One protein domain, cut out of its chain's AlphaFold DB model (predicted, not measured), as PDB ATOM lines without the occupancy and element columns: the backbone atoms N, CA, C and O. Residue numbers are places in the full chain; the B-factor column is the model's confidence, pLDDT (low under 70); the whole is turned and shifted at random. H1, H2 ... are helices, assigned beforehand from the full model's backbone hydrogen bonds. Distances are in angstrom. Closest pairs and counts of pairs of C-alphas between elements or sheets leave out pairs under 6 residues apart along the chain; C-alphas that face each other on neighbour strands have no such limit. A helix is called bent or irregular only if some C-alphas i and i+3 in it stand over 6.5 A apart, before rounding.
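AT A GLANCE: This is residues 2 to 128 of the 132 residues of an uncharacterized protein of Elusimicrobia bacterium (UniProt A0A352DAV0). An elongated bundle of four helices, H1, H3, H4 and H5, runs up and down, with H4 in the middle of it; the long hairpin of H3 and H4 reaches past H1 and H5 at one end, where H6 packs slantwise on residues 59 to 66 of H4. At the other end the short H2 makes the turn between H1 and H3. You will find 127 printed residues with six named helices, in the order H1, H2, H3, H4, H5, H6, and no named strand, and the class is all helix. The whole is loose, with a radius of gyration of the C-alphas of 17.2 A, and its C-alphas span 54 by 28 by 23 A.

IN THESE COORDINATES: Find C-alpha 2 at (-52.947, 29.258, 51.314); from there H1, residues 2 to 18, runs 24.4 A to C-alpha 18 at (-28.668, 30.203, 49.230), and x rises along the way. Next comes H2, residues 22 to 27, six residues in which z falls. H3, residues 29 to 55, then takes the backbone back toward lower x over 37.8 A. At C-alpha 58, at (-72.676, 33.705, 38.826), H4 begins; it covers residues 58 to 86, is the longest helix with 29 residues, and measures 42.4 A. H5, residues 89 to 107, returns over 25.8 A. Look near residue 101 for a kink of 30 degrees in it; H5 is irregular, but only just, with C-alphas 102 and 105 at 7.0 A, and its line is a rough one. Last is H6, residues 113 to 127, 21.0 A long, ending at C-alpha 127 at (-73.195, 41.267, 25.800).

HOW THE PARTS SIT: Start from H4, the hub, which touches H1, H3, H5 and H6. H3 and H4 form a helical hairpin and touch at a shallow tilt of 19 degrees, opposite ways; their closest C-alphas are those of Ala 45 and Val 68, 5.3 A apart. H1 touches H4 at a shallow tilt of 20 degrees, the same way, closest at the C-alphas of Ala 11 and Ala 79, 5.6 A apart. H4 and H5 form another helical hairpin, touching at a shallow tilt of 6 degrees, opposite ways, with the C-alphas of Ala 84 and Leu 92 closest at 6.4 A. H1 also touches residues 35 to 42 of H3, where the C-alphas of Phe 8 and Met 38 come closest at 6.7 A. Residues 3 to 7 of H1 touch residues 99 to 106 of H5, closest at the C-alphas of Gly 3 and Leu 102, 5.1 A apart. H3 and H5 stay apart. H2 is close to H1 but not clearly touching it, and about perpendicular at 78 degrees; their closest C-alphas, of Val 15 and Ile 25, are 7.4 A apart. H6 touches H4 at a steep tilt of 48 degrees, opposite ways, with the C-alphas of Ala 62 and Leu 116 closest at 5.9 A; it is apart from H5. In H1, H2, H3, H4 and H6 each O i to N i+4 pair is within hydrogen-bond range, and in H5 13 of 15 are.

THE WHOLE: Look to Val 21 and Glu 126 for the two C-alphas farthest apart, 55.4 A. The printed part runs from residue 2 to residue 128 without a cut, and its five links are tight. The mean pLDDT of the printed part is 94.4, and no printed residue is under 70.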
ATOM      1  N   ASN A   2     -54.044  29.672  50.411       86.81
ATOM      2  CA  ASN A   2     -52.947  29.258  51.314       86.81
ATOM      3  C   ASN A   2     -51.838  28.401  50.668       86.81
ATOM      4  O   ASN A   2     -50.682  28.509  51.072       86.81
ATOM      5  N   GLY A   3     -52.167  27.571  49.672       91.44
ATOM      6  CA  GLY A   3     -51.178  26.788  48.921       91.44
ATOM      7  C   GLY A   3     -50.156  27.668  48.193       91.44
ATOM      8  O   GLY A   3     -48.961  27.499  48.409       91.44
ATOM      9  N   MET A   4     -50.618  28.658  47.419       94.38
ATOM     10  CA  MET A   4     -49.747  29.584  46.677       94.38
ATOM     11  C   MET A   4     -48.815  30.368  47.607       94.38
ATOM     12  O   MET A   4     -47.606  30.372  47.391       94.38
ATOM     13  N   LYS A   5     -49.345  30.921  48.708       95.50
ATOM     14  CA  LYS A   5     -48.537  31.643  49.713       95.50
ATOM     15  C   LYS A   5     -47.431  30.765  50.291       95.50
ATOM     16  O   LYS A   5     -46.282  31.182  50.388       95.50
ATOM     17  N   LYS A   6     -47.753  29.514  50.632       96.56
ATOM     18  CA  LYS A   6     -46.759  28.560  51.139       96.56
ATOM     19  C   LYS A   6     -45.720  28.190  50.078       96.56
ATOM     20  O   LYS A   6     -44.554  28.063  50.431       96.56
ATOM     21  N   MET A   7     -46.108  28.030  48.811       97.31
ATOM     22  CA  MET A   7     -45.158  27.773  47.718       97.31
ATOM     23  C   MET A   7     -44.204  28.956  47.517       97.31
ATOM     24  O   MET A   7     -42.998  28.743  47.428       97.31
ATOM     25  N   PHE A   8     -44.725  30.187  47.551       97.88
ATOM     26  CA  PHE A   8     -43.919  31.408  47.525       97.88
ATOM     27  C   PHE A   8     -42.904  31.444  48.669       97.88
ATOM     28  O   PHE A   8     -41.716  31.611  48.417       97.88
ATOM     29  N   PHE A   9     -43.335  31.213  49.913       97.81
ATOM     30  CA  PHE A   9     -42.413  31.222  51.052       97.81
ATOM     31  C   PHE A   9     -41.367  30.108  50.995       97.81
ATOM     32  O   PHE A   9     -40.238  30.322  51.421       97.81
ATOM     33  N   VAL A  10     -41.703  28.932  50.454       97.75
ATOM     34  CA  VAL A  10     -40.722  27.854  50.255       97.75
ATOM     35  C   VAL A  10     -39.659  28.260  49.237       97.75
ATOM     36  O   VAL A  10     -38.474  28.111  49.520       97.75
ATOM     37  N   ALA A  11     -40.067  28.782  48.079       97.69
ATOM     38  CA  ALA A  11     -39.135  29.207  47.038       97.69
ATOM     39  C   ALA A  11     -38.299  30.417  47.492       97.69
ATOM     40  O   ALA A  11     -37.073  30.364  47.474       97.69
ATOM     41  N   GLY A  12     -38.954  31.480  47.969       96.94
ATOM     42  CA  GLY A  12     -38.300  32.708  48.423       96.94
ATOM     43  C   GLY A  12     -37.411  32.496  49.648       96.94
ATOM     44  O   GLY A  12     -36.288  32.987  49.675       96.94
ATOM     45  N   GLY A  13     -37.857  31.699  50.623       96.44
ATOM     46  CA  GLY A  13     -37.030  31.322  51.769       96.44
ATOM     47  C   GLY A  13     -35.754  30.609  51.333       96.44
ATOM     48  O   GLY A  13     -34.673  30.936  51.818       96.44
ATOM     49  N   ARG A  14     -35.845  29.717  50.336       97.25
ATOM     50  CA  ARG A  14     -34.657  29.026  49.835       97.25
ATOM     51  C   ARG A  14     -33.683  29.955  49.105       97.25
ATOM     52  O   ARG A  14     -32.474  29.778  49.233       97.25
ATOM     53  N   VAL A  15     -34.183  30.965  48.390       97.12
ATOM     54  CA  VAL A  15     -33.337  32.009  47.781       97.12
ATOM     55  C   VAL A  15     -32.530  32.742  48.851       97.12
ATOM     56  O   VAL A  15     -31.323  32.897  48.688       97.12
ATOM     57  N   LEU A  16     -33.172  33.141  49.955       96.00
ATOM     58  CA  LEU A  16     -32.509  33.844  51.062       96.00
ATOM     59  C   LEU A  16     -31.442  32.979  51.746       96.00
ATOM     60  O   LEU A  16     -30.376  33.480  52.091       96.00
ATOM     61  N   GLU A  17     -31.698  31.680  51.907       95.50
ATOM     62  CA  GLU A  17     -30.716  30.744  52.466       95.50
ATOM     63  C   GLU A  17     -29.511  30.533  51.534       95.50
ATOM     64  O   GLU A  17     -28.375  30.465  52.001       95.50
ATOM     65  N   LYS A  18     -29.740  30.420  50.217       95.31
ATOM     66  CA  LYS A  18     -28.668  30.203  49.230       95.31
ATOM     67  C   LYS A  18     -27.832  31.464  48.999       95.31
ATOM     68  O   LYS A  18     -26.620  31.380  48.799       95.31
ATOM     69  N   PHE A  19     -28.474  32.629  49.036       94.81
ATOM     70  CA  PHE A  19     -27.862  33.935  48.812       94.81
ATOM     71  C   PHE A  19     -28.094  34.840  50.032       94.81
ATOM     72  O   PHE A  19     -28.925  35.740  49.976       94.81
ATOM     73  N   PRO A  20     -27.341  34.660  51.133       89.81
ATOM     74  CA  PRO A  20     -27.570  35.412  52.374       89.81
ATOM     75  C   PRO A  20     -27.210  36.903  52.269       89.81
ATOM     76  O   PRO A  20     -27.582  37.701  53.125       89.81
ATOM     77  N   VAL A  21     -26.470  37.290  51.227       95.19
ATOM     78  CA  VAL A  21     -26.020  38.664  50.978       95.19
ATOM     79  C   VAL A  21     -26.958  39.330  49.970       95.19
ATOM     80  O   VAL A  21     -27.178  38.797  48.880       95.19
ATOM     81  N   ARG A  22     -27.484  40.511  50.314       91.06
ATOM     82  CA  ARG A  22     -28.520  41.222  49.544       91.06
ATOM     83  C   ARG A  22     -28.125  41.468  48.089       91.06
ATOM     84  O   ARG A  22     -28.932  41.250  47.191       91.06
ATOM     85  N   GLU A  23     -26.889  41.882  47.845       94.62
ATOM     86  CA  GLU A  23     -26.366  42.186  46.512       94.62
ATOM     87  C   GLU A  23     -26.403  40.949  45.604       94.62
ATOM     88  O   GLU A  23     -26.722  41.054  44.420       94.62
ATOM     89  N   LYS A  24     -26.163  39.756  46.169       94.69
ATOM     90  CA  LYS A  24     -26.231  38.493  45.421       94.69
ATOM     91  C   LYS A  24     -27.656  38.144  45.016       94.69
ATOM     92  O   LYS A  24     -27.837  37.626  43.920       94.69
ATOM     93  N   ILE A  25     -28.645  38.443  45.862       93.69
ATOM     94  CA  ILE A  25     -30.067  38.261  45.534       93.69
ATOM     95  C   ILE A  25     -30.472  39.219  44.413       93.69
ATOM     96  O   ILE A  25     -31.104  38.794  43.451       93.69
ATOM     97  N   ILE A  26     -30.089  40.498  44.518       94.94
ATOM     98  CA  ILE A  26     -30.402  41.521  43.508       94.94
ATOM     99  C   ILE A  26     -29.823  41.139  42.140       94.94
ATOM    100  O   ILE A  26     -30.443  41.417  41.119       94.94
ATOM    101  N   ALA A  27     -28.681  40.452  42.096       96.19
ATOM    102  CA  ALA A  27     -28.122  39.951  40.843       96.19
ATOM    103  C   ALA A  27     -28.964  38.832  40.186       96.19
ATOM    104  O   ALA A  27     -28.860  38.643  38.979       96.19
ATOM    105  N   GLN A  28     -29.819  38.117  40.931       97.06
ATOM    106  CA  GLN A  28     -30.671  37.037  40.404       97.06
ATOM    107  C   GLN A  28     -32.003  37.571  39.849       97.06
ATOM    108  O   GLN A  28     -33.084  37.243  40.348       97.06
ATOM    109  N   GLN A  29     -31.947  38.415  38.821       97.38
ATOM    110  CA  GLN A  29     -33.122  39.107  38.272       97.38
ATOM    111  C   GLN A  29     -34.218  38.143  37.794       97.38
ATOM    112  O   GLN A  29     -35.403  38.370  38.028       97.38
ATOM    113  N   GLU A  30     -33.852  37.015  37.191       97.81
ATOM    114  CA  GLU A  30     -34.797  36.023  36.689       97.81
ATOM    115  C   GLU A  30     -35.484  35.244  37.817       97.81
ATOM    116  O   GLU A  30     -36.622  34.796  37.653       97.81
ATOM    117  N   VAL A  31     -34.820  35.084  38.965       98.00
ATOM    118  CA  VAL A  31     -35.417  34.509  40.180       98.00
ATOM    119  C   VAL A  31     -36.365  35.521  40.816       98.00
ATOM    120  O   VAL A  31     -37.500  35.181  41.149       98.00
ATOM    121  N   LEU A  32     -35.937  36.782  40.927       97.69
ATOM    122  CA  LEU A  32     -36.757  37.871  41.459       97.69
ATOM    123  C   LEU A  32     -38.006  38.129  40.619       97.69
ATOM    124  O   LEU A  32     -39.078  38.358  41.183       97.69
ATOM    125  N   ARG A  33     -37.899  38.022  39.291       98.44
ATOM    126  CA  ARG A  33     -39.043  38.105  38.381       98.44
ATOM    127  C   ARG A  33     -40.052  37.003  38.678       98.44
ATOM    128  O   ARG A  33     -41.216  37.304  38.885       98.44
ATOM    129  N   ARG A  34     -39.612  35.747  38.800       98.62
ATOM    130  CA  ARG A  34     -40.506  34.616  39.116       98.62
ATOM    131  C   ARG A  34     -41.197  34.777  40.465       98.62
ATOM    132  O   ARG A  34     -42.393  34.528  40.573       98.62
ATOM    133  N   LEU A  35     -40.463  35.214  41.490       98.25
ATOM    134  CA  LEU A  35     -41.042  35.497  42.805       98.25
ATOM    135  C   LEU A  35     -42.060  36.646  42.739       98.25
ATOM    136  O   LEU A  35     -43.122  36.555  43.355       98.25
ATOM    137  N   SER A  36     -41.769  37.692  41.965       98.38
ATOM    138  CA  SER A  36     -42.697  38.803  41.715       98.38
ATOM    139  C   SER A  36     -43.951  38.345  40.969       98.38
ATOM    140  O   SER A  36     -45.059  38.667  41.392       98.38
ATOM    141  N   ASP A  37     -43.801  37.521  39.932       98.62
ATOM    142  CA  ASP A  37     -44.914  36.944  39.173       98.62
ATOM    143  C   ASP A  37     -45.819  36.110  40.101       98.62
ATOM    144  O   ASP A  37     -47.042  36.255  40.079       98.62
ATOM    145  N   MET A  38     -45.243  35.314  41.013       98.38
ATOM    146  CA  MET A  38     -46.012  34.593  42.039       98.38
ATOM    147  C   MET A  38     -46.796  35.540  42.962       98.38
ATOM    148  O   MET A  38     -47.949  35.250  43.287       98.38
ATOM    149  N   LEU A  39     -46.200  36.659  43.392       98.12
ATOM    150  CA  LEU A  39     -46.881  37.666  44.219       98.12
ATOM    151  C   LEU A  39     -48.057  38.308  43.477       98.12
ATOM    152  O   LEU A  39     -49.143  38.415  44.045       98.12
ATOM    153  N   ILE A  40     -47.861  38.674  42.209       98.25
ATOM    154  CA  ILE A  40     -48.899  39.263  41.355       98.25
ATOM    155  C   ILE A  40     -50.064  38.287  41.180       98.25
ATOM    156  O   ILE A  40     -51.219  38.656  41.392       98.25
ATOM    157  N   LEU A  41     -49.771  37.022  40.859       97.81
ATOM    158  CA  LEU A  41     -50.782  35.973  40.723       97.81
ATOM    159  C   LEU A  41     -51.615  35.820  41.999       97.81
ATOM    160  O   LEU A  41     -52.845  35.766  41.929       97.81
ATOM    161  N   MET A  42     -50.960  35.788  43.165       95.94
ATOM    162  CA  MET A  42     -51.641  35.697  44.457       95.94
ATOM    163  C   MET A  42     -52.500  36.921  44.747       95.94
ATOM    164  O   MET A  42     -53.644  36.750  45.160       95.94
ATOM    165  N   TYR A  43     -51.967  38.122  44.520       96.81
ATOM    166  CA  TYR A  43     -52.686  39.371  44.742       96.81
ATOM    167  C   TYR A  43     -53.954  39.431  43.889       96.81
ATOM    168  O   TYR A  43     -55.047  39.565  44.428       96.81
ATOM    169  N   LEU A  44     -53.834  39.214  42.578       96.69
ATOM    170  CA  LEU A  44     -54.973  39.229  41.659       96.69
ATOM    171  C   LEU A  44     -56.010  38.150  41.999       96.69
ATOM    172  O   LEU A  44     -57.212  38.405  41.929       96.69
ATOM    173  N   ALA A  45     -55.565  36.959  42.411       94.94
ATOM    174  CA  ALA A  45     -56.462  35.888  42.832       94.94
ATOM    175  C   ALA A  45     -57.230  36.258  44.113       94.94
ATOM    176  O   ALA A  45     -58.433  36.017  44.198       94.94
ATOM    177  N   GLU A  46     -56.563  36.866  45.096       94.19
ATOM    178  CA  GLU A  46     -57.189  37.326  46.340       94.19
ATOM    179  C   GLU A  46     -58.158  38.483  46.094       94.19
ATOM    180  O   GLU A  46     -59.305  38.420  46.534       94.19
ATOM    181  N   SER A  47     -57.737  39.492  45.331       95.25
ATOM    182  CA  SER A  47     -58.582  40.625  44.952       95.25
ATOM    183  C   SER A  47     -59.819  40.174  44.177       95.25
ATOM    184  O   SER A  47     -60.927  40.619  44.476       95.25
ATOM    185  N   GLY A  48     -59.658  39.255  43.221       94.44
ATOM    186  CA  GLY A  48     -60.769  38.686  42.460       94.44
ATOM    187  C   GLY A  48     -61.759  37.931  43.348       94.44
ATOM    188  O   GLY A  48     -62.963  38.155  43.245       94.44
ATOM    189  N   LEU A  49     -61.266  37.081  44.257       93.12
ATOM    190  CA  LEU A  49     -62.108  36.326  45.194       93.12
ATOM    191  C   LEU A  49     -62.912  37.236  46.120       93.12
ATOM    192  O   LEU A  49     -64.104  37.003  46.305       93.12
ATOM    193  N   LEU A  50     -62.280  38.268  46.680       94.50
ATOM    194  CA  LEU A  50     -62.963  39.229  47.545       94.50
ATOM    195  C   LEU A  50     -64.029  40.007  46.769       94.50
ATOM    196  O   LEU A  50     -65.178  40.065  47.202       94.50
ATOM    197  N   ARG A  51     -63.690  40.509  45.574       93.56
ATOM    198  CA  ARG A  51     -64.642  41.240  44.728       93.56
ATOM    199  C   ARG A  51     -65.833  40.373  44.314       93.56
ATOM    200  O   ARG A  51     -66.962  40.846  44.373       93.56
ATOM    201  N   ALA A  52     -65.597  39.120  43.923       93.12
ATOM    202  CA  ALA A  52     -66.671  38.195  43.567       93.12
ATOM    203  C   ALA A  52     -67.552  37.835  44.770       93.12
ATOM    204  O   ALA A  52     -68.755  37.674  44.607       93.12
ATOM    205  N   LYS A  53     -66.979  37.749  45.976       92.12
ATOM    206  CA  LYS A  53     -67.741  37.466  47.196       92.12
ATOM    207  C   LYS A  53     -68.657  38.623  47.604       92.12
ATOM    208  O   LYS A  53     -69.756  38.374  48.079       92.12
ATOM    209  N   GLU A  54     -68.191  39.862  47.477       92.31
ATOM    210  CA  GLU A  54     -68.944  41.037  47.935       92.31
ATOM    211  C   GLU A  54     -69.921  41.579  46.886       92.31
ATOM    212  O   GLU A  54     -71.011  42.020  47.234       92.31
ATOM    213  N   HIS A  55     -69.533  41.551  45.609       87.12
ATOM    214  CA  HIS A  55     -70.242  42.247  44.528       87.12
ATOM    215  C   HIS A  55     -70.466  41.363  43.288       87.12
ATOM    216  O   HIS A  55     -70.841  41.865  42.229       87.12
ATOM    217  N   GLY A  56     -70.157  40.065  43.365       82.25
ATOM    218  CA  GLY A  56     -70.192  39.166  42.214       82.25
ATOM    219  C   GLY A  56     -71.553  38.524  41.965       82.25
ATOM    220  O   GLY A  56     -72.342  38.305  42.878       82.25
ATOM    221  N   GLY A  57     -71.792  38.182  40.699       88.69
ATOM    222  CA  GLY A  57     -72.817  37.235  40.283       88.69
ATOM    223  C   GLY A  57     -72.195  35.939  39.765       88.69
ATOM    224  O   GLY A  57     -70.976  35.746  39.762       88.69
ATOM    225  N   GLU A  58     -73.049  35.053  39.263       91.81
ATOM    226  CA  GLU A  58     -72.676  33.705  38.826       91.81
ATOM    227  C   GLU A  58     -71.533  33.681  37.788       91.81
ATOM    228  O   GLU A  58     -70.684  32.783  37.799       91.81
ATOM    229  N   ILE A  59     -71.480  34.677  36.897       93.19
ATOM    230  CA  ILE A  59     -70.435  34.769  35.870       93.19
ATOM    231  C   ILE A  59     -69.124  35.306  36.451       93.19
ATOM    232  O   ILE A  59     -68.058  34.784  36.131       93.19
ATOM    233  N   GLN A  60     -69.169  36.306  37.332       93.69
ATOM    234  CA  GLN A  60     -67.980  36.834  38.005       93.69
ATOM    235  C   GLN A  60     -67.318  35.755  38.865       93.69
ATOM    236  O   GLN A  60     -66.096  35.604  38.841       93.69
ATOM    237  N   GLU A  61     -68.118  34.941  39.554       93.31
ATOM    238  CA  GLU A  61     -67.610  33.763  40.250       93.31
ATOM    239  C   GLU A  61     -66.944  32.764  39.302       93.31
ATOM    240  O   GLU A  61     -65.879  32.238  39.626       93.31
ATOM    241  N   ALA A  62     -67.546  32.487  38.140       93.75
ATOM    242  CA  ALA A  62     -66.974  31.580  37.146       93.75
ATOM    243  C   ALA A  62     -65.612  32.083  36.634       93.75
ATOM    244  O   ALA A  62     -64.655  31.307  36.576       93.75
ATOM    245  N   ILE A  63     -65.505  33.384  36.341       94.31
ATOM    246  CA  ILE A  63     -64.253  34.035  35.922       94.31
ATOM    247  C   ILE A  63     -63.184  33.878  37.001       94.31
ATOM    248  O   ILE A  63     -62.066  33.452  36.715       94.31
ATOM    249  N   VAL A  64     -63.521  34.194  38.252       94.62
ATOM    250  CA  VAL A  64     -62.556  34.145  39.352       94.62
ATOM    251  C   VAL A  64     -62.146  32.711  39.673       94.62
ATOM    252  O   VAL A  64     -60.962  32.460  39.878       94.62
ATOM    253  N   LYS A  65     -63.075  31.746  39.655       93.00
ATOM    254  CA  LYS A  65     -62.758  30.317  39.824       93.00
ATOM    255  C   LYS A  65     -61.754  29.850  38.768       93.00
ATOM    256  O   LYS A  65     -60.745  29.239  39.120       93.00
ATOM    257  N   LEU A  66     -61.985  30.207  37.502       94.75
ATOM    258  CA  LEU A  66     -61.068  29.911  36.399       94.75
ATOM    259  C   LEU A  66     -59.703  30.596  36.580       94.75
ATOM    260  O   LEU A  66     -58.664  29.965  36.385       94.75
ATOM    261  N   TYR A  67     -59.685  31.863  36.994       95.06
ATOM    262  CA  TYR A  67     -58.442  32.592  37.237       95.06
ATOM    263  C   TYR A  67     -57.626  31.976  38.380       95.06
ATOM    264  O   TYR A  67     -56.435  31.727  38.222       95.06
ATOM    265  N   VAL A  68     -58.256  31.685  39.523       93.94
ATOM    266  CA  VAL A  68     -57.584  31.163  40.724       93.94
ATOM    267  C   VAL A  68     -56.914  29.819  40.454       93.94
ATOM    268  O   VAL A  68     -55.791  29.605  40.917       93.94
ATOM    269  N   GLN A  69     -57.563  28.919  39.708       92.75
ATOM    270  CA  GLN A  69     -56.937  27.641  39.359       92.75
ATOM    271  C   GLN A  69     -55.732  27.821  38.435       92.75
ATOM    272  O   GLN A  69     -54.678  27.241  38.696       92.75
ATOM    273  N   ASN A  70     -55.842  28.682  37.420       94.31
ATOM    274  CA  ASN A  70     -54.748  28.957  36.491       94.31
ATOM    275  C   ASN A  70     -53.569  29.618  37.209       94.31
ATOM    276  O   ASN A  70     -52.427  29.190  37.055       94.31
ATOM    277  N   ALA A  71     -53.857  30.600  38.063       95.50
ATOM    278  CA  ALA A  71     -52.863  31.284  38.874       95.50
ATOM    279  C   ALA A  71     -52.116  30.318  39.797       95.50
ATOM    280  O   ALA A  71     -50.903  30.422  39.953       95.50
ATOM    281  N   ALA A  72     -52.814  29.350  40.388       93.69
ATOM    282  CA  ALA A  72     -52.183  28.391  41.276       93.69
ATOM    283  C   ALA A  72     -51.323  27.352  40.532       93.69
ATOM    284  O   ALA A  72     -50.262  26.995  41.047       93.69
ATOM    285  N   MET A  73     -51.714  26.932  39.322       94.25
ATOM    286  CA  MET A  73     -50.869  26.100  38.452       94.25
ATOM    287  C   MET A  73     -49.601  26.843  38.012       94.25
ATOM    288  O   MET A  73     -48.500  26.300  38.112       94.25
ATOM    289  N   GLU A  74     -49.734  28.106  37.596       97.12
ATOM    290  CA  GLU A  74     -48.580  28.923  37.205       97.12
ATOM    291  C   GLU A  74     -47.671  29.214  38.411       97.12
ATOM    292  O   GLU A  74     -46.452  29.112  38.314       97.12
ATOM    293  N   CYS A  75     -48.245  29.470  39.589       97.00
ATOM    294  CA  CYS A  75     -47.491  29.652  40.828       97.00
ATOM    295  C   CYS A  75     -46.668  28.403  41.196       97.00
ATOM    296  O   CYS A  75     -45.509  28.527  41.597       97.00
ATOM    297  N   GLU A  76     -47.226  27.197  41.028       96.69
ATOM    298  CA  GLU A  76     -46.477  25.952  41.230       96.69
ATOM    299  C   GLU A  76     -45.316  25.829  40.233       96.69
ATOM    300  O   GLU A  76     -44.202  25.491  40.633       96.69
ATOM    301  N   LYS A  77     -45.552  26.125  38.950       98.00
ATOM    302  CA  LYS A  77     -44.516  26.107  37.909       98.00
ATOM    303  C   LYS A  77     -43.374  27.076  38.234       98.00
ATOM    304  O   LYS A  77     -42.221  26.651  38.275       98.00
ATOM    305  N   LEU A  78     -43.685  28.333  38.548       98.56
ATOM    306  CA  LEU A  78     -42.689  29.350  38.904       98.56
ATOM    307  C   LEU A  78     -41.857  28.930  40.126       98.56
ATOM    308  O   LEU A  78     -40.633  29.058  40.112       98.56
ATOM    309  N   ALA A  79     -42.492  28.356  41.154       98.25
ATOM    310  CA  ALA A  79     -41.786  27.846  42.330       98.25
ATOM    311  C   ALA A  79     -40.824  26.697  41.986       98.25
ATOM    312  O   ALA A  79     -39.718  26.639  42.526       98.25
ATOM    313  N   LYS A  80     -41.227  25.784  41.091       98.31
ATOM    314  CA  LYS A  80     -40.366  24.690  40.618       98.31
ATOM    315  C   LYS A  80     -39.150  25.220  39.873       98.31
ATOM    316  O   LYS A  80     -38.053  24.746  40.134       98.31
ATOM    317  N   GLU A  81     -39.335  26.203  38.994       98.50
ATOM    318  CA  GLU A  81     -38.232  26.829  38.257       98.50
ATOM    319  C   GLU A  81     -37.230  27.505  39.202       98.50
ATOM    320  O   GLU A  81     -36.026  27.318  39.050       98.50
ATOM    321  N   VAL A  82     -37.715  28.226  40.221       98.50
ATOM    322  CA  VAL A  82     -36.842  28.826  41.244       98.50
ATOM    323  C   VAL A  82     -36.064  27.751  42.004       98.50
ATOM    324  O   VAL A  82     -34.857  27.875  42.170       98.50
ATOM    325  N   LEU A  83     -36.717  26.678  42.455       98.31
ATOM    326  CA  LEU A  83     -36.042  25.627  43.226       98.31
ATOM    327  C   LEU A  83     -35.057  24.816  42.377       98.31
ATOM    328  O   LEU A  83     -34.000  24.462  42.885       98.31
ATOM    329  N   ALA A  84     -35.364  24.571  41.102       97.94
ATOM    330  CA  ALA A  84     -34.471  23.883  40.170       97.94
ATOM    331  C   ALA A  84     -33.208  24.694  39.842       97.94
ATOM    332  O   ALA A  84     -32.182  24.112  39.520       97.94
ATOM    333  N   PHE A  85     -33.268  26.023  39.942       97.50
ATOM    334  CA  PHE A  85     -32.078  26.868  39.857       97.50
ATOM    335  C   PHE A  85     -31.203  26.789  41.122       97.50
ATOM    336  O   PHE A  85     -29.985  26.927  41.051       97.50
ATOM    337  N   LEU A  86     -31.812  26.594  42.295       96.75
ATOM    338  CA  LEU A  86     -31.112  26.647  43.586       96.75
ATOM    339  C   LEU A  86     -30.525  25.298  44.010       96.75
ATOM    340  O   LEU A  86     -29.496  25.263  44.691       96.75
ATOM    341  N   GLU A  87     -31.205  24.210  43.661       97.31
ATOM    342  CA  GLU A  87     -30.948  22.864  44.161       97.31
ATOM    343  C   GLU A  87     -30.902  21.835  43.043       97.31
ATOM    344  O   GLU A  87     -31.608  21.936  42.042       97.31
ATOM    345  N   GLU A  88     -30.154  20.766  43.292       96.44
ATOM    346  CA  GLU A  88     -30.033  19.617  42.402       96.44
ATOM    347  C   GLU A  88     -30.189  18.309  43.193       96.44
ATOM    348  O   GLU A  88     -30.274  18.298  44.428       96.44
ATOM    349  N   GLY A  89     -30.265  17.185  42.478       97.50
ATOM    350  CA  GLY A  89     -30.280  15.852  43.079       97.50
ATOM    351  C   GLY A  89     -31.418  15.637  44.083       97.50
ATOM    352  O   GLY A  89     -32.572  16.007  43.850       97.50
ATOM    353  N   ASP A  90     -31.102  14.995  45.206       97.62
ATOM    354  CA  ASP A  90     -32.110  14.589  46.190       97.62
ATOM    355  C   ASP A  90     -32.703  15.768  46.970       97.62
ATOM    356  O   ASP A  90     -33.880  15.730  47.345       97.62
ATOM    357  N   MET A  91     -31.946  16.858  47.126       96.88
ATOM    358  CA  MET A  91     -32.459  18.091  47.725       96.88
ATOM    359  C   MET A  91     -33.562  18.696  46.863       96.88
ATOM    360  O   MET A  91     -34.656  18.968  47.368       96.88
ATOM    361  N   LEU A  92     -33.334  18.812  45.550       98.06
ATOM    362  CA  LEU A  92     -34.364  19.275  44.622       98.06
ATOM    363  C   LEU A  92     -35.608  18.378  44.678       98.06
ATOM    364  O   LEU A  92     -36.724  18.881  44.818       98.06
ATOM    365  N   LYS A  93     -35.440  17.048  44.647       97.94
ATOM    366  CA  LYS A  93     -36.568  16.100  44.741       97.94
ATOM    367  C   LYS A  93     -37.399  16.313  46.011       97.94
ATOM    368  O   LYS A  93     -38.630  16.295  45.941       97.94
ATOM    369  N   SER A  94     -36.751  16.551  47.152       97.81
ATOM    370  CA  SER A  94     -37.428  16.839  48.423       97.81
ATOM    371  C   SER A  94     -38.288  18.106  48.339       97.81
ATOM    372  O   SER A  94     -39.480  18.090  48.680       97.81
ATOM    373  N   TYR A  95     -37.729  19.192  47.797       97.81
ATOM    374  CA  TYR A  95     -38.453  20.446  47.585       97.81
ATOM    375  C   TYR A  95     -39.634  20.288  46.621       97.81
ATOM    376  O   TYR A  95     -40.744  20.727  46.935       97.81
ATOM    377  N   LEU A  96     -39.444  19.599  45.494       97.44
ATOM    378  CA  LEU A  96     -40.518  19.314  44.536       97.44
ATOM    379  C   LEU A  96     -41.639  18.473  45.170       97.44
ATOM    380  O   LEU A  96     -42.822  18.751  44.961       97.44
ATOM    381  N   GLY A  97     -41.291  17.495  46.012       97.00
ATOM    382  CA  GLY A  97     -42.258  16.721  46.792       97.00
ATOM    383  C   GLY A  97     -43.059  17.588  47.768       97.00
ATOM    384  O   GLY A  97     -44.281  17.438  47.888       97.00
ATOM    385  N   ARG A  98     -42.401  18.550  48.431       95.94
ATOM    386  CA  ARG A  98     -43.070  19.536  49.292       95.94
ATOM    387  C   ARG A  98     -44.033  20.415  48.495       95.94
ATOM    388  O   ARG A  98     -45.172  20.564  48.939       95.94
ATOM    389  N   LEU A  99     -43.623  20.943  47.338       95.94
ATOM    390  CA  LEU A  99     -44.495  21.742  46.465       95.94
ATOM    391  C   LEU A  99     -45.732  20.949  46.032       95.94
ATOM    392  O   LEU A  99     -46.852  21.428  46.199       95.94
ATOM    393  N   LYS A 100     -45.559  19.692  45.605       94.06
ATOM    394  CA  LYS A 100     -46.674  18.818  45.203       94.06
ATOM    395  C   LYS A 100     -47.712  18.636  46.316       94.06
ATOM    396  O   LYS A 100     -48.913  18.617  46.053       94.06
ATOM    397  N   ARG A 101     -47.286  18.518  47.581       93.94
ATOM    398  CA  ARG A 101     -48.226  18.461  48.722       93.94
ATOM    399  C   ARG A 101     -48.963  19.782  48.932       93.94
ATOM    400  O   ARG A 101     -50.134  19.754  49.291       93.94
ATOM    401  N   LEU A 102     -48.296  20.918  48.723       93.50
ATOM    402  CA  LEU A 102     -48.900  22.246  48.863       93.50
ATOM    403  C   LEU A 102     -49.904  22.557  47.744       93.50
ATOM    404  O   LEU A 102     -50.890  23.245  48.006       93.50
ATOM    405  N   ALA A 103     -49.685  22.021  46.542       89.56
ATOM    406  CA  ALA A 103     -50.593  22.138  45.404       89.56
ATOM    407  C   ALA A 103     -51.793  21.172  45.474       89.56
ATOM    408  O   ALA A 103     -52.844  21.444  44.898       89.56
ATOM    409  N   ARG A 104     -51.690  20.066  46.227       86.31
ATOM    410  CA  ARG A 104     -52.733  19.023  46.308       86.31
ATOM    411  C   ARG A 104     -54.144  19.539  46.634       86.31
ATOM    412  O   ARG A 104     -55.075  19.100  45.966       86.31
ATOM    413  N   PRO A 105     -54.359  20.461  47.595       81.94
ATOM    414  CA  PRO A 105     -55.704  20.965  47.866       81.94
ATOM    415  C   PRO A 105     -56.344  21.678  46.669       81.94
ATOM    416  O   PRO A 105     -57.565  21.691  46.570       81.94
ATOM    417  N   LEU A 106     -55.544  22.264  45.770       74.88
ATOM    418  CA  LEU A 106     -56.048  22.824  44.518       74.88
ATOM    419  C   LEU A 106     -56.444  21.707  43.550       74.88
ATOM    420  O   LEU A 106     -57.549  21.730  43.028       74.88
ATOM    421  N   ALA A 107     -55.570  20.715  43.361       72.75
ATOM    422  CA  ALA A 107     -55.831  19.582  42.473       72.75
ATOM    423  C   ALA A 107     -57.102  18.809  42.863       72.75
ATOM    424  O   ALA A 107     -57.853  18.371  42.000       72.75
ATOM    425  N   ASN A 108     -57.376  18.691  44.164       77.81
ATOM    426  CA  ASN A 108     -58.573  18.022  44.677       77.81
ATOM    427  C   ASN A 108     -59.866  18.827  44.466       77.81
ATOM    428  O   ASN A 108     -60.948  18.267  44.578       77.81
ATOM    429  N   ASN A 109     -59.755  20.128  44.200       79.62
ATOM    430  CA  ASN A 109     -60.878  21.035  43.977       79.62
ATOM    431  C   ASN A 109     -60.825  21.625  42.562       79.62
ATOM    432  O   ASN A 109     -61.218  22.776  42.356       79.62
ATOM    433  N   LEU A 110     -60.283  20.866  41.600       82.19
ATOM    434  CA  LEU A 110     -60.245  21.299  40.212       82.19
ATOM    435  C   LEU A 110     -61.679  21.461  39.706       82.19
ATOM    436  O   LEU A 110     -62.505  20.556  39.825       82.19
ATOM    437  N   VAL A 111     -61.960  22.624  39.138       86.94
ATOM    438  CA  VAL A 111     -63.226  22.906  38.466       86.94
ATOM    439  C   VAL A 111     -63.024  22.687  36.977       86.94
ATOM    440  O   VAL A 111     -61.942  22.962  36.470       86.94
ATOM    441  N   ASP A 112     -64.048  22.212  36.269       93.69
ATOM    442  CA  ASP A 112     -63.959  22.015  34.820       93.69
ATOM    443  C   ASP A 112     -63.688  23.360  34.110       93.69
ATOM    444  O   ASP A 112     -64.594  24.202  34.019       93.69
ATOM    445  N   PRO A 113     -62.461  23.598  33.598       94.00
ATOM    446  CA  PRO A 113     -62.136  24.858  32.951       94.00
ATOM    447  C   PRO A 113     -62.906  25.031  31.642       94.00
ATOM    448  O   PRO A 113     -63.217  26.164  31.287       94.00
ATOM    449  N   VAL A 114     -63.248  23.940  30.947       96.56
ATOM    450  CA  VAL A 114     -63.904  23.984  29.635       96.56
ATOM    451  C   VAL A 114     -65.334  24.485  29.790       96.56
ATOM    452  O   VAL A 114     -65.744  25.412  29.088       96.56
ATOM    453  N   SER A 115     -66.084  23.931  30.744       95.75
ATOM    454  CA  SER A 115     -67.449  24.391  31.025       95.75
ATOM    455  C   SER A 115     -67.480  25.833  31.536       95.75
ATOM    456  O   SER A 115     -68.326  26.616  31.103       95.75
ATOM    457  N   LEU A 116     -66.536  26.224  32.403       95.50
ATOM    458  CA  LEU A 116     -66.431  27.613  32.863       95.50
ATOM    459  C   LEU A 116     -66.120  28.573  31.709       95.50
ATOM    460  O   LEU A 116     -66.765  29.612  31.595       95.50
ATOM    461  N   GLN A 117     -65.177  28.220  30.834       95.75
ATOM    462  CA  GLN A 117     -64.827  29.027  29.665       95.75
ATOM    463  C   GLN A 117     -66.010  29.205  28.716       95.75
ATOM    464  O   GLN A 117     -66.265  30.330  28.295       95.75
ATOM    465  N   ARG A 118     -66.757  28.132  28.421       96.88
ATOM    466  CA  ARG A 118     -67.965  28.205  27.581       96.88
ATOM    467  C   ARG A 118     -69.000  29.152  28.176       96.88
ATOM    468  O   ARG A 118     -69.405  30.096  27.513       96.88
ATOM    469  N   LYS A 119     -69.316  28.989  29.461       95.44
ATOM    470  CA  LYS A 119     -70.263  29.856  30.174       95.44
ATOM    471  C   LYS A 119     -69.868  31.338  30.131       95.44
ATOM    472  O   LYS A 119     -70.713  32.208  29.939       95.44
ATOM    473  N   ILE A 120     -68.581  31.635  30.326       95.06
ATOM    474  CA  ILE A 120     -68.050  33.004  30.256       95.06
ATOM    475  C   ILE A 120     -68.143  33.542  28.821       95.06
ATOM    476  O   ILE A 120     -68.524  34.697  28.625       95.06
ATOM    477  N   ALA A 121     -67.816  32.714  27.825       95.44
ATOM    478  CA  ALA A 121     -67.874  33.079  26.415       95.44
ATOM    479  C   ALA A 121     -69.307  33.370  25.953       95.44
ATOM    480  O   ALA A 121     -69.523  34.388  25.302       95.44
ATOM    481  N   ASP A 122     -70.286  32.553  26.348       95.75
ATOM    482  CA  ASP A 122     -71.698  32.760  26.011       95.75
ATOM    483  C   ASP A 122     -72.182  34.129  26.511       95.75
ATOM    484  O   ASP A 122     -72.767  34.908  25.753       95.75
ATOM    485  N   LYS A 123     -71.834  34.490  27.757       94.06
ATOM    486  CA  LYS A 123     -72.165  35.809  28.319       94.06
ATOM    487  C   LYS A 123     -71.468  36.955  27.585       94.06
ATOM    488  O   LYS A 123     -72.062  38.021  27.389       94.06
ATOM    489  N   LEU A 124     -70.213  36.751  27.185       94.56
ATOM    490  CA  LEU A 124     -69.442  37.740  26.433       94.56
ATOM    491  C   LEU A 124     -70.064  38.007  25.058       94.56
ATOM    492  O   LEU A 124     -70.200  39.166  24.667       94.56
ATOM    493  N   ILE A 125     -70.462  36.948  24.350       95.50
ATOM    494  CA  ILE A 125     -71.081  37.018  23.021       95.50
ATOM    495  C   ILE A 125     -72.442  37.716  23.096       95.50
ATOM    496  O   ILE A 125     -72.703  38.615  22.298       95.50
ATOM    497  N   GLU A 126     -73.273  37.353  24.077       94.50
ATOM    498  CA  GLU A 126     -74.570  37.996  24.330       94.50
ATOM    499  C   GLU A 126     -74.402  39.504  24.576       94.50
ATOM    500  O   GLU A 126     -75.119  40.327  24.007       94.50
ATOM    501  N   SER A 127     -73.411  39.876  25.391       91.19
ATOM    502  CA  SER A 127     -73.195  41.267  25.800       91.19
ATOM    503  C   SER A 127     -72.477  42.109  24.736       91.19
ATOM    504  O   SER A 127     -72.593  43.333  24.758       91.19
ATOM    505  N   LYS A 128     -71.704  41.483  23.832       91.81
ATOM    506  CA  LYS A 128     -70.813  42.117  22.828       91.81
ATOM    507  C   LYS A 128     -69.800  43.122  23.392       91.81
ATOM    508  O   LYS A 128     -69.224  43.922  22.658       91.81
TER     509      LYS A 128